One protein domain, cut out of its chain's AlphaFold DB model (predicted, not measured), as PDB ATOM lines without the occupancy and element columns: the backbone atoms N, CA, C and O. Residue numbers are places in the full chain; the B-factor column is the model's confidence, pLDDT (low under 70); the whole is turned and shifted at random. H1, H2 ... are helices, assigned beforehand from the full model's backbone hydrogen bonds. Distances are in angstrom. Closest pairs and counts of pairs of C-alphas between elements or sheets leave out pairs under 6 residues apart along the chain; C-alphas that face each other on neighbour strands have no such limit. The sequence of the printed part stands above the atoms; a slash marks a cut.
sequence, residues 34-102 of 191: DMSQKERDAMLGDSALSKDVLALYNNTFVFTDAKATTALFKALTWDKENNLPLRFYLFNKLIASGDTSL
ATOM      1  N   ASP A  34      34.277  23.927  37.412       93.62
ATOM      2  CA  ASP A  34      34.839  25.072  36.683       93.62
ATOM      3  C   ASP A  34      36.330  24.873  36.334       93.62
ATOM      4  O   ASP A  34      36.963  25.743  35.730       93.62
ATOM      5  N   MET A  35      36.930  23.753  36.751       94.38
ATOM      6  CA  MET A  35      38.338  23.452  36.490       94.38
ATOM      7  C   MET A  35      38.534  22.928  35.065       94.38
ATOM      8  O   MET A  35      37.721  22.174  34.525       94.38
ATOM      9  N   SER A  36      39.660  23.293  34.455       95.19
ATOM     10  CA  SER A  36      40.124  22.675  33.214       95.19
ATOM     11  C   SER A  36      40.535  21.220  33.447       95.19
ATOM     12  O   SER A  36      40.845  20.817  34.570       95.19
ATOM     13  N   GLN A  37      40.601  20.427  32.374       94.94
ATOM     14  CA  GLN A  37      41.037  19.035  32.482       94.94
ATOM     15  C   GLN A  37      42.448  18.922  33.075       94.94
ATOM     16  O   GLN A  37      42.653  18.159  34.008       94.94
ATOM     17  N   LYS A  38      43.381  19.776  32.635       94.62
ATOM     18  CA  LYS A  38      44.751  19.830  33.165       94.62
ATOM     19  C   LYS A  38      44.792  20.095  34.675       94.62
ATOM     20  O   LYS A  38      45.612  19.514  35.377       94.62
ATOM     21  N   GLU A  39      43.935  20.987  35.173       93.12
ATOM     22  CA  GLU A  39      43.839  21.272  36.609       93.12
ATOM     23  C   GLU A  39      43.268  20.075  37.386       93.12
ATOM     24  O   GLU A  39      43.757  19.776  38.475       93.12
ATOM     25  N   ARG A  40      42.280  19.364  36.824       94.81
ATOM     26  CA  ARG A  40      41.740  18.131  37.418       94.81
ATOM     27  C   ARG A  40      42.774  17.010  37.443       94.81
ATOM     28  O   ARG A  40      42.961  16.403  38.490       94.81
ATOM     29  N   ASP A  41      43.481  16.777  36.340       94.25
ATOM     30  CA  ASP A  41      44.511  15.736  36.242       94.25
ATOM     31  C   ASP A  41      45.649  15.989  37.238       94.25
ATOM     32  O   ASP A  41      46.100  15.068  37.915       94.25
ATOM     33  N   ALA A  42      46.066  17.250  37.395       91.56
ATOM     34  CA  ALA A  42      47.063  17.631  38.391       91.56
ATOM     35  C   ALA A  42      46.594  17.346  39.829       91.56
ATOM     36  O   ALA A  42      47.390  16.905  40.651       91.56
ATOM     37  N   MET A  43      45.309  17.570  40.128       91.56
ATOM     38  CA  MET A  43      44.724  17.287  41.444       91.56
ATOM     39  C   MET A  43      44.568  15.779  41.699       91.56
ATOM     40  O   MET A  43      44.789  15.316  42.813       91.56
ATOM     41  N   LEU A  44      44.216  15.004  40.670       92.94
ATOM     42  CA  LEU A  44      44.104  13.542  40.744       92.94
ATOM     43  C   LEU A  44      45.470  12.853  40.854       92.94
ATOM     44  O   LEU A  44      45.561  11.775  41.434       92.94
ATOM     45  N   GLY A  45      46.519  13.473  40.308       88.56
ATOM     46  CA  GLY A  45      47.903  13.010  40.406       88.56
ATOM     47  C   GLY A  45      48.629  13.415  41.693       88.56
ATOM     48  O   GLY A  45      49.805  13.086  41.845       88.56
ATOM     49  N   ASP A  46      47.978  14.134  42.613       86.00
ATOM     50  CA  ASP A  46      48.589  14.537  43.880       86.00
ATOM     51  C   ASP A  46      48.826  13.320  44.789       86.00
ATOM     52  O   ASP A  46      47.893  12.647  45.225       86.00
ATOM     53  N   SER A  47      50.093  13.072  45.137       79.94
ATOM     54  CA  SER A  47      50.506  12.000  46.054       79.94
ATOM     55  C   SER A  47      49.881  12.081  47.454       79.94
ATOM     56  O   SER A  47      49.834  11.075  48.160       79.94
ATOM     57  N   ALA A  48      49.400  13.258  47.867       84.12
ATOM     58  CA  ALA A  48      48.710  13.451  49.139       84.12
ATOM     59  C   ALA A  48      47.215  13.081  49.081       84.12
ATOM     60  O   ALA A  48      46.543  13.094  50.117       84.12
ATOM     61  N   LEU A  49      46.669  12.766  47.900       87.06
ATOM     62  CA  LEU A  49      45.278  12.356  47.747       87.06
ATOM     63  C   LEU A  49      45.066  10.947  48.317       87.06
ATOM     64  O   LEU A  49      45.774   9.998  47.987       87.06
ATOM     65  N   SER A  50      44.054  10.801  49.174       90.19
ATOM     66  CA  SER A  50      43.695   9.494  49.733       90.19
ATOM     67  C   SER A  50      43.273   8.517  48.631       90.19
ATOM     68  O   SER A  50      42.490   8.865  47.742       90.19
ATOM     69  N   LYS A  51      43.729   7.262  48.748       91.44
ATOM     70  CA  LYS A  51      43.334   6.157  47.861       91.44
ATOM     71  C   LYS A  51      41.817   5.973  47.814       91.44
ATOM     72  O   LYS A  51      41.277   5.744  46.738       91.44
ATOM     73  N   ASP A  52      41.134   6.142  48.944       93.19
ATOM     74  CA  ASP A  52      39.678   5.983  49.030       93.19
ATOM     75  C   ASP A  52      38.941   7.112  48.303       93.19
ATOM     76  O   ASP A  52      37.930   6.880  47.645       93.19
ATOM     77  N   VAL A  53      39.475   8.338  48.361       94.75
ATOM     78  CA  VAL A  53      38.919   9.489  47.629       94.75
ATOM     79  C   VAL A  53      39.074   9.282  46.123       94.75
ATOM     80  O   VAL A  53      38.140   9.546  45.365       94.75
ATOM     81  N   LEU A  54      40.224   8.759  45.685       94.81
ATOM     82  CA  LEU A  54      40.453   8.416  44.283       94.81
ATOM     83  C   LEU A  54      39.559   7.251  43.822       94.81
ATOM     84  O   LEU A  54      38.990   7.304  42.732       94.81
ATOM     85  N   ALA A  55      39.380   6.224  44.657       95.19
ATOM     86  CA  ALA A  55      38.460   5.122  44.383       95.19
ATOM     87  C   ALA A  55      37.008   5.613  44.268       95.19
ATOM     88  O   ALA A  55      36.289   5.211  43.354       95.19
ATOM     89  N   LEU A  56      36.583   6.536  45.137       96.50
ATOM     90  CA  LEU A  56      35.258   7.147  45.053       96.50
ATOM     91  C   LEU A  56      35.085   7.935  43.748       96.50
ATOM     92  O   LEU A  56      34.057   7.804  43.086       96.50
ATOM     93  N   TYR A  57      36.090   8.723  43.351       96.75
ATOM     94  CA  TYR A  57      36.072   9.461  42.084       96.75
ATOM     95  C   TYR A  57      35.897   8.532  40.874       96.75
ATOM     96  O   TYR A  57      35.070   8.800  40.000       96.75
ATOM     97  N   ASN A  58      36.608   7.405  40.873       96.06
ATOM     98  CA  ASN A  58      36.525   6.385  39.826       96.06
ATOM     99  C   ASN A  58      35.291   5.469  39.947       96.06
ATOM    100  O   ASN A  58      35.110   4.586  39.115       96.06
ATOM    101  N   ASN A  59      34.424   5.683  40.946       94.88
ATOM    102  CA  ASN A  59      33.267   4.839  41.272       94.88
ATOM    103  C   ASN A  59      33.628   3.369  41.565       94.88
ATOM    104  O   ASN A  59      32.827   2.472  41.320       94.88
ATOM    105  N   THR A  60      34.831   3.116  42.081       96.06
ATOM    106  CA  THR A  60      35.304   1.777  42.470       96.06
ATOM    107  C   THR A  60      35.296   1.554  43.981       96.06
ATOM    108  O   THR A  60      35.587   0.452  44.441       96.06
ATOM    109  N   PHE A  61      34.971   2.584  44.768       95.06
ATOM    110  CA  PHE A  61      34.809   2.456  46.213       95.06
ATOM    111  C   PHE A  61      33.533   1.676  46.558       95.06
ATOM    112  O   PHE A  61      32.469   1.944  46.000       95.06
ATOM    113  N   VAL A  62      33.630   0.747  47.512       91.25
ATOM    114  CA  VAL A  62      32.511  -0.093  47.960       91.25
ATOM    115  C   VAL A  62      32.166   0.238  49.412       91.25
ATOM    116  O   VAL A  62      33.011   0.139  50.297       91.25
ATOM    117  N   PHE A  63      30.906   0.589  49.669       92.06
ATOM    118  CA  PHE A  63      30.413   1.043  50.979       92.06
ATOM    119  C   PHE A  63      30.071  -0.085  51.970       92.06
ATOM    120  O   PHE A  63      29.376   0.139  52.957       92.06
ATOM    121  N   THR A  64      30.531  -1.313  51.727       88.25
ATOM    122  CA  THR A  64      30.216  -2.471  52.581       88.25
ATOM    123  C   THR A  64      31.072  -2.535  53.847       88.25
ATOM    124  O   THR A  64      30.640  -3.107  54.845       88.25
ATOM    125  N   ASP A  65      32.267  -1.937  53.838       89.81
ATOM    126  CA  ASP A  65      33.148  -1.861  55.006       89.81
ATOM    127  C   ASP A  65      32.921  -0.538  55.757       89.81
ATOM    128  O   ASP A  65      33.194   0.557  55.252       89.81
ATOM    129  N   ALA A  66      32.431  -0.640  56.994       91.44
ATOM    130  CA  ALA A  66      32.133   0.518  57.829       91.44
ATOM    131  C   ALA A  66      33.383   1.339  58.185       91.44
ATOM    132  O   ALA A  66      33.335   2.568  58.204       91.44
ATOM    133  N   LYS A  67      34.524   0.684  58.427       93.25
ATOM    134  CA  LYS A  67      35.783   1.352  58.774       93.25
ATOM    135  C   LYS A  67      36.345   2.104  57.571       93.25
ATOM    136  O   LYS A  67      36.764   3.251  57.726       93.25
ATOM    137  N   ALA A  68      36.322   1.489  56.388       93.62
ATOM    138  CA  ALA A  68      36.717   2.140  55.141       93.62
ATOM    139  C   ALA A  68      35.797   3.330  54.832       93.62
ATOM    140  O   ALA A  68      36.268   4.415  54.498       93.62
ATOM    141  N   THR A  69      34.487   3.164  55.028       95.81
ATOM    142  CA  THR A  69      33.507   4.236  54.811       95.81
ATOM    143  C   THR A  69      33.749   5.403  55.768       95.81
ATOM    144  O   THR A  69      33.856   6.548  55.333       95.81
ATOM    145  N   THR A  70      33.959   5.144  57.061       95.25
ATOM    146  CA  THR A  70      34.352   6.190  58.018       95.25
ATOM    147  C   THR A  70      35.647   6.894  57.603       95.25
ATOM    148  O   THR A  70      35.735   8.119  57.703       95.25
ATOM    149  N   ALA A  71      36.660   6.157  57.141       94.38
ATOM    150  CA  ALA A  71      37.926   6.740  56.696       94.38
ATOM    151  C   ALA A  71      37.742   7.658  55.475       94.38
ATOM    152  O   ALA A  71      38.268   8.774  55.466       94.38
ATOM    153  N   LEU A  72      36.931   7.239  54.500       96.38
ATOM    154  CA  LEU A  72      36.555   8.046  53.343       96.38
ATOM    155  C   LEU A  72      35.882   9.358  53.770       96.38
ATOM    156  O   LEU A  72      36.312  10.433  53.356       96.38
ATOM    157  N   PHE A  73      34.868   9.297  54.634       96.12
ATOM    158  CA  PHE A  73      34.147  10.489  55.093       96.12
ATOM    159  C   PHE A  73      35.038  11.455  55.892       96.12
ATOM    160  O   PHE A  73      34.960  12.674  55.705       96.12
ATOM    161  N   LYS A  74      35.964  10.937  56.709       94.12
ATOM    162  CA  LYS A  74      37.006  11.751  57.359       94.12
ATOM    163  C   LYS A  74      37.926  12.426  56.342       94.12
ATOM    164  O   LYS A  74      38.228  13.607  56.485       94.12
ATOM    165  N   ALA A  75      38.346  11.709  55.300       93.75
ATOM    166  CA  ALA A  75      39.189  12.275  54.251       93.75
ATOM    167  C   ALA A  75      38.463  13.383  53.470       93.75
ATOM    168  O   ALA A  75      39.035  14.452  53.239       93.75
ATOM    169  N   LEU A  76      37.192  13.170  53.112       94.94
ATOM    170  CA  LEU A  76      36.376  14.158  52.400       94.94
ATOM    171  C   LEU A  76      36.183  15.445  53.211       94.94
ATOM    172  O   LEU A  76      36.269  16.530  52.647       94.94
ATOM    173  N   THR A  77      36.006  15.331  54.528       92.88
ATOM    174  CA  THR A  77      35.727  16.470  55.420       92.88
ATOM    175  C   THR A  77      36.962  17.111  56.053       92.88
ATOM    176  O   THR A  77      36.824  18.016  56.867       92.88
ATOM    177  N   TRP A  78      38.178  16.694  55.690       87.69
ATOM    178  CA  TRP A  78      39.418  17.249  56.249       87.69
ATOM    179  C   TRP A  78      39.525  18.783  56.025       87.69
ATOM    180  O   TRP A  78      39.321  19.272  54.913       87.69
ATOM    181  N   ASP A  79      39.860  19.538  57.075       77.88
ATOM    182  CA  ASP A  79      40.135  20.987  57.097       77.88
ATOM    183  C   ASP A  79      41.263  21.505  56.176       77.88
ATOM    184  O   ASP A  79      41.224  22.663  55.766       77.88
ATOM    185  N   LYS A  80      42.239  20.685  55.774       77.81
ATOM    186  CA  LYS A  80      43.339  21.130  54.897       77.81
ATOM    187  C   LYS A  80      42.835  21.539  53.515       77.81
ATOM    188  O   LYS A  80      42.086  20.800  52.900       77.81
ATOM    189  N   GLU A  81      43.325  22.644  52.957       69.38
ATOM    190  CA  GLU A  81      42.868  23.151  51.647       69.38
ATOM    191  C   GLU A  81      43.219  22.242  50.452       69.38
ATOM    192  O   GLU A  81      42.623  22.360  49.376       69.38
ATOM    193  N   ASN A  82      44.162  21.307  50.621       79.62
ATOM    194  CA  ASN A  82      44.578  20.409  49.548       79.62
ATOM    195  C   ASN A  82      43.383  19.619  49.006       79.62
ATOM    196  O   ASN A  82      42.597  19.018  49.750       79.62
ATOM    197  N   ASN A  83      43.253  19.628  47.680       88.06
ATOM    198  CA  ASN A  83      42.234  18.890  46.939       88.06
ATOM    199  C   ASN A  83      40.791  19.212  47.377       88.06
ATOM    200  O   ASN A  83      39.876  18.435  47.106       88.06
ATOM    201  N   LEU A  84      40.570  20.350  48.053       91.94
ATOM    202  CA  LEU A  84      39.255  20.772  48.532       91.94
ATOM    203  C   LEU A  84      38.193  20.788  47.418       91.94
ATOM    204  O   LEU A  84      37.126  20.220  47.647       91.94
ATOM    205  N   PRO A  85      38.452  21.329  46.208       94.00
ATOM    206  CA  PRO A  85      37.462  21.303  45.134       94.00
ATOM    207  C   PRO A  85      36.962  19.892  44.812       94.00
ATOM    208  O   PRO A  85      35.753  19.682  44.726       94.00
ATOM    209  N   LEU A  86      37.873  18.918  44.700       95.19
ATOM    210  CA  LEU A  86      37.536  17.516  44.449       95.19
ATOM    211  C   LEU A  86      36.737  16.915  45.605       95.19
ATOM    212  O   LEU A  86      35.699  16.297  45.389       95.19
ATOM    213  N   ARG A  87      37.203  17.099  46.843       95.25
ATOM    214  CA  ARG A  87      36.555  16.518  48.025       95.25
ATOM    215  C   ARG A  87      35.154  17.080  48.236       95.25
ATOM    216  O   ARG A  87      34.225  16.313  48.472       95.25
ATOM    217  N   PHE A  88      34.985  18.389  48.056       94.88
ATOM    218  CA  PHE A  88      33.684  19.051  48.118       94.88
ATOM    219  C   PHE A  88      32.746  18.572  47.010       94.88
ATOM    220  O   PHE A  88      31.589  18.250  47.277       94.88
ATOM    221  N   TYR A  89      33.251  18.434  45.784       96.12
ATOM    222  CA  TYR A  89      32.494  17.864  44.671       96.12
ATOM    223  C   TYR A  89      32.023  16.430  44.949       96.12
ATOM    224  O   TYR A  89      30.848  16.115  44.757       96.12
ATOM    225  N   LEU A  90      32.911  15.562  45.439       97.12
ATOM    226  CA  LEU A  90      32.572  14.173  45.744       97.12
ATOM    227  C   LEU A  90      31.583  14.066  46.905       97.12
ATOM    228  O   LEU A  90      30.629  13.299  46.814       97.12
ATOM    229  N   PHE A  91      31.755  14.870  47.958       96.75
ATOM    230  CA  PHE A  91      30.798  14.917  49.062       96.75
ATOM    231  C   PHE A  91      29.414  15.371  48.578       96.75
ATOM    232  O   PHE A  91      28.409  14.730  48.881       96.75
ATOM    233  N   ASN A  92      29.353  16.408  47.734       95.56
ATOM    234  CA  ASN A  92      28.109  16.826  47.093       95.56
ATOM    235  C   ASN A  92      27.502  15.706  46.242       95.56
ATOM    236  O   ASN A  92      26.292  15.514  46.268       95.56
ATOM    237  N   LYS A  93      28.306  14.926  45.517       95.69
ATOM    238  CA  LYS A  93      27.804  13.778  44.751       95.69
ATOM    239  C   LYS A  93      27.136  12.737  45.661       95.69
ATOM    240  O   LYS A  93      26.072  12.233  45.308       95.69
ATOM    241  N   LEU A  94      27.701  12.473  46.843       96.00
ATOM    242  CA  LEU A  94      27.096  11.580  47.839       96.00
ATOM    243  C   LEU A  94      25.770  12.142  48.369       96.00
ATOM    244  O   LEU A  94      24.756  11.451  48.306       96.00
ATOM    245  N   ILE A  95      25.736  13.417  48.771       93.75
ATOM    246  CA  ILE A  95      24.500  14.114  49.178       93.75
ATOM    247  C   ILE A  95      23.445  14.076  48.063       93.75
ATOM    248  O   ILE A  95      22.253  13.906  48.314       93.75
ATOM    249  N   ALA A  96      23.872  14.223  46.808       92.38
ATOM    250  CA  ALA A  96      22.984  14.236  45.657       92.38
ATOM    251  C   ALA A  96      22.345  12.875  45.379       92.38
ATOM    252  O   ALA A  96      21.201  12.865  44.917       92.38
ATOM    253  N   SER A  97      23.087  11.788  45.628       89.69
ATOM    254  CA  SER A  97      22.663  10.410  45.361       89.69
ATOM    255  C   SER A  97      21.467   9.983  46.209       89.69
ATOM    256  O   SER A  97      20.654   9.194  45.740       89.69
ATOM    257  N   GLY A  98      21.333  10.532  47.423       76.62
ATOM    258  CA  GLY A  98      20.260  10.164  48.346       76.62
ATOM    259  C   GLY A  98      20.305   8.697  48.782       76.62
ATOM    260  O   GLY A  98      19.271   8.158  49.165       76.62
ATOM    261  N   ASP A  99      21.469   8.047  48.692       84.81
ATOM    262  CA  ASP A  99      21.637   6.658  49.108       84.81
ATOM    263  C   ASP A  99      21.423   6.527  50.620       84.81
ATOM    264  O   ASP A  99      22.225   6.994  51.436       84.81
ATOM    265  N   THR A 100      20.325   5.873  50.993       82.88
ATOM    266  CA  THR A 100      19.915   5.716  52.387       82.88
ATOM    267  C   THR A 100      20.876   4.847  53.189       82.88
ATOM    268  O   THR A 100      20.961   5.019  54.407       82.88
ATOM    269  N   SER A 101      21.661   3.980  52.537       87.88
ATOM    270  CA  SER A 101      22.713   3.201  53.204       87.88
ATOM    271  C   SER A 101      23.820   4.091  53.779       87.88
ATOM    272  O   SER A 101      24.503   3.709  54.730       87.88
ATOM    273  N   LEU A 102      23.953   5.318  53.262       92.56
ATOM    274  CA  LEU A 102      24.931   6.304  53.709       92.56
ATOM    275  C   LEU A 102      24.367   7.314  54.712       92.56
ATOM    276  O   LEU A 102      25.137   8.133  55.212       92.56
TER     277      LEU A 102
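What this domain is: This is residues 34 to 102 of the 191 residues of an uncharacterized protein of Bacteroidetes bacterium (UniProt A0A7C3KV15). What does the model look like at first sight? Three helices, H2, H3 and H4, have their centres in a triangle and meet one another at wide angles, H4 with its residues 87 to 91 alone; H1 is set off at one end, near H2 and H4. The far end of H4 and the residues after it, 95 to 100, stick out. What is it made of, and how large is it? The printed part has 69 residues with four named helices, in the order H1, H2, H3, H4, and no named strand, so it is all helix; it is compact, with a radius of gyration of the C-alphas of 12.0 A, and spans 34 by 23 by 22 A.

How they stand to each other: What does the longest helix touch? H4, residues 84 to 97, touches H3, residues 66 to 76, with its residues 87 to 91 alone, at a steep tilt of 50 degrees, opposite ways; their closest C-alphas, those of Leu 76 and Arg 87, are 5.0 A apart. With its residues 87 to 90 alone H4 only just touches H2, residues 51 to 57, with 3 pairs of C-alphas within 8 A, the closest being those of Tyr 57 and Leu 90 at 6.9 A; the tilt is steep at 57 degrees, the same way. How do H2 and H3 stand to each other? They touch, about perpendicular at 77 degrees, and their closest C-alphas are those of Asp 52 and Leu 72, 5.7 A apart. Where is the remaining helix? H1, residues 37 to 44, is close to H2 but not clearly touching, with the closest C-alphas, those of Leu 44 and Leu 54, 7.2 A apart. It is also close to H4 but not clearly touching, with the closest C-alphas, those of Met 43 and Leu 86, 7.8 A apart, while H1 and H3 are apart. What does the backbone show? In H1, H2, H3 and H4 every O i to N i+4 pair is within hydrogen-bond range.

Where its parts are: Where does the longest helix run? H4 has 14 residues and measures 19.8 A from C-alpha 84 at (39.255, 20.772, 48.532) to C-alpha 97 at (22.663, 10.410, 45.361). How long are the others? H3 has 11 residues and measures 15.3 A; H2 has 7 residues, and H1 has 8, beginning with C-alpha 37 at (41.037, 19.035, 32.482).

The domain as a whole: How far does it reach? The two C-alphas farthest apart, those of Lys 38 and Thr 100, are 34.4 A apart. Is anything cut, or any link long? The printed part has no cut, and the links H1 to H2, H2 to H3 and H3 to H4 are short. Where is confidence low? The mean pLDDT of the printed part is 91.5, and residue 81 is under 70.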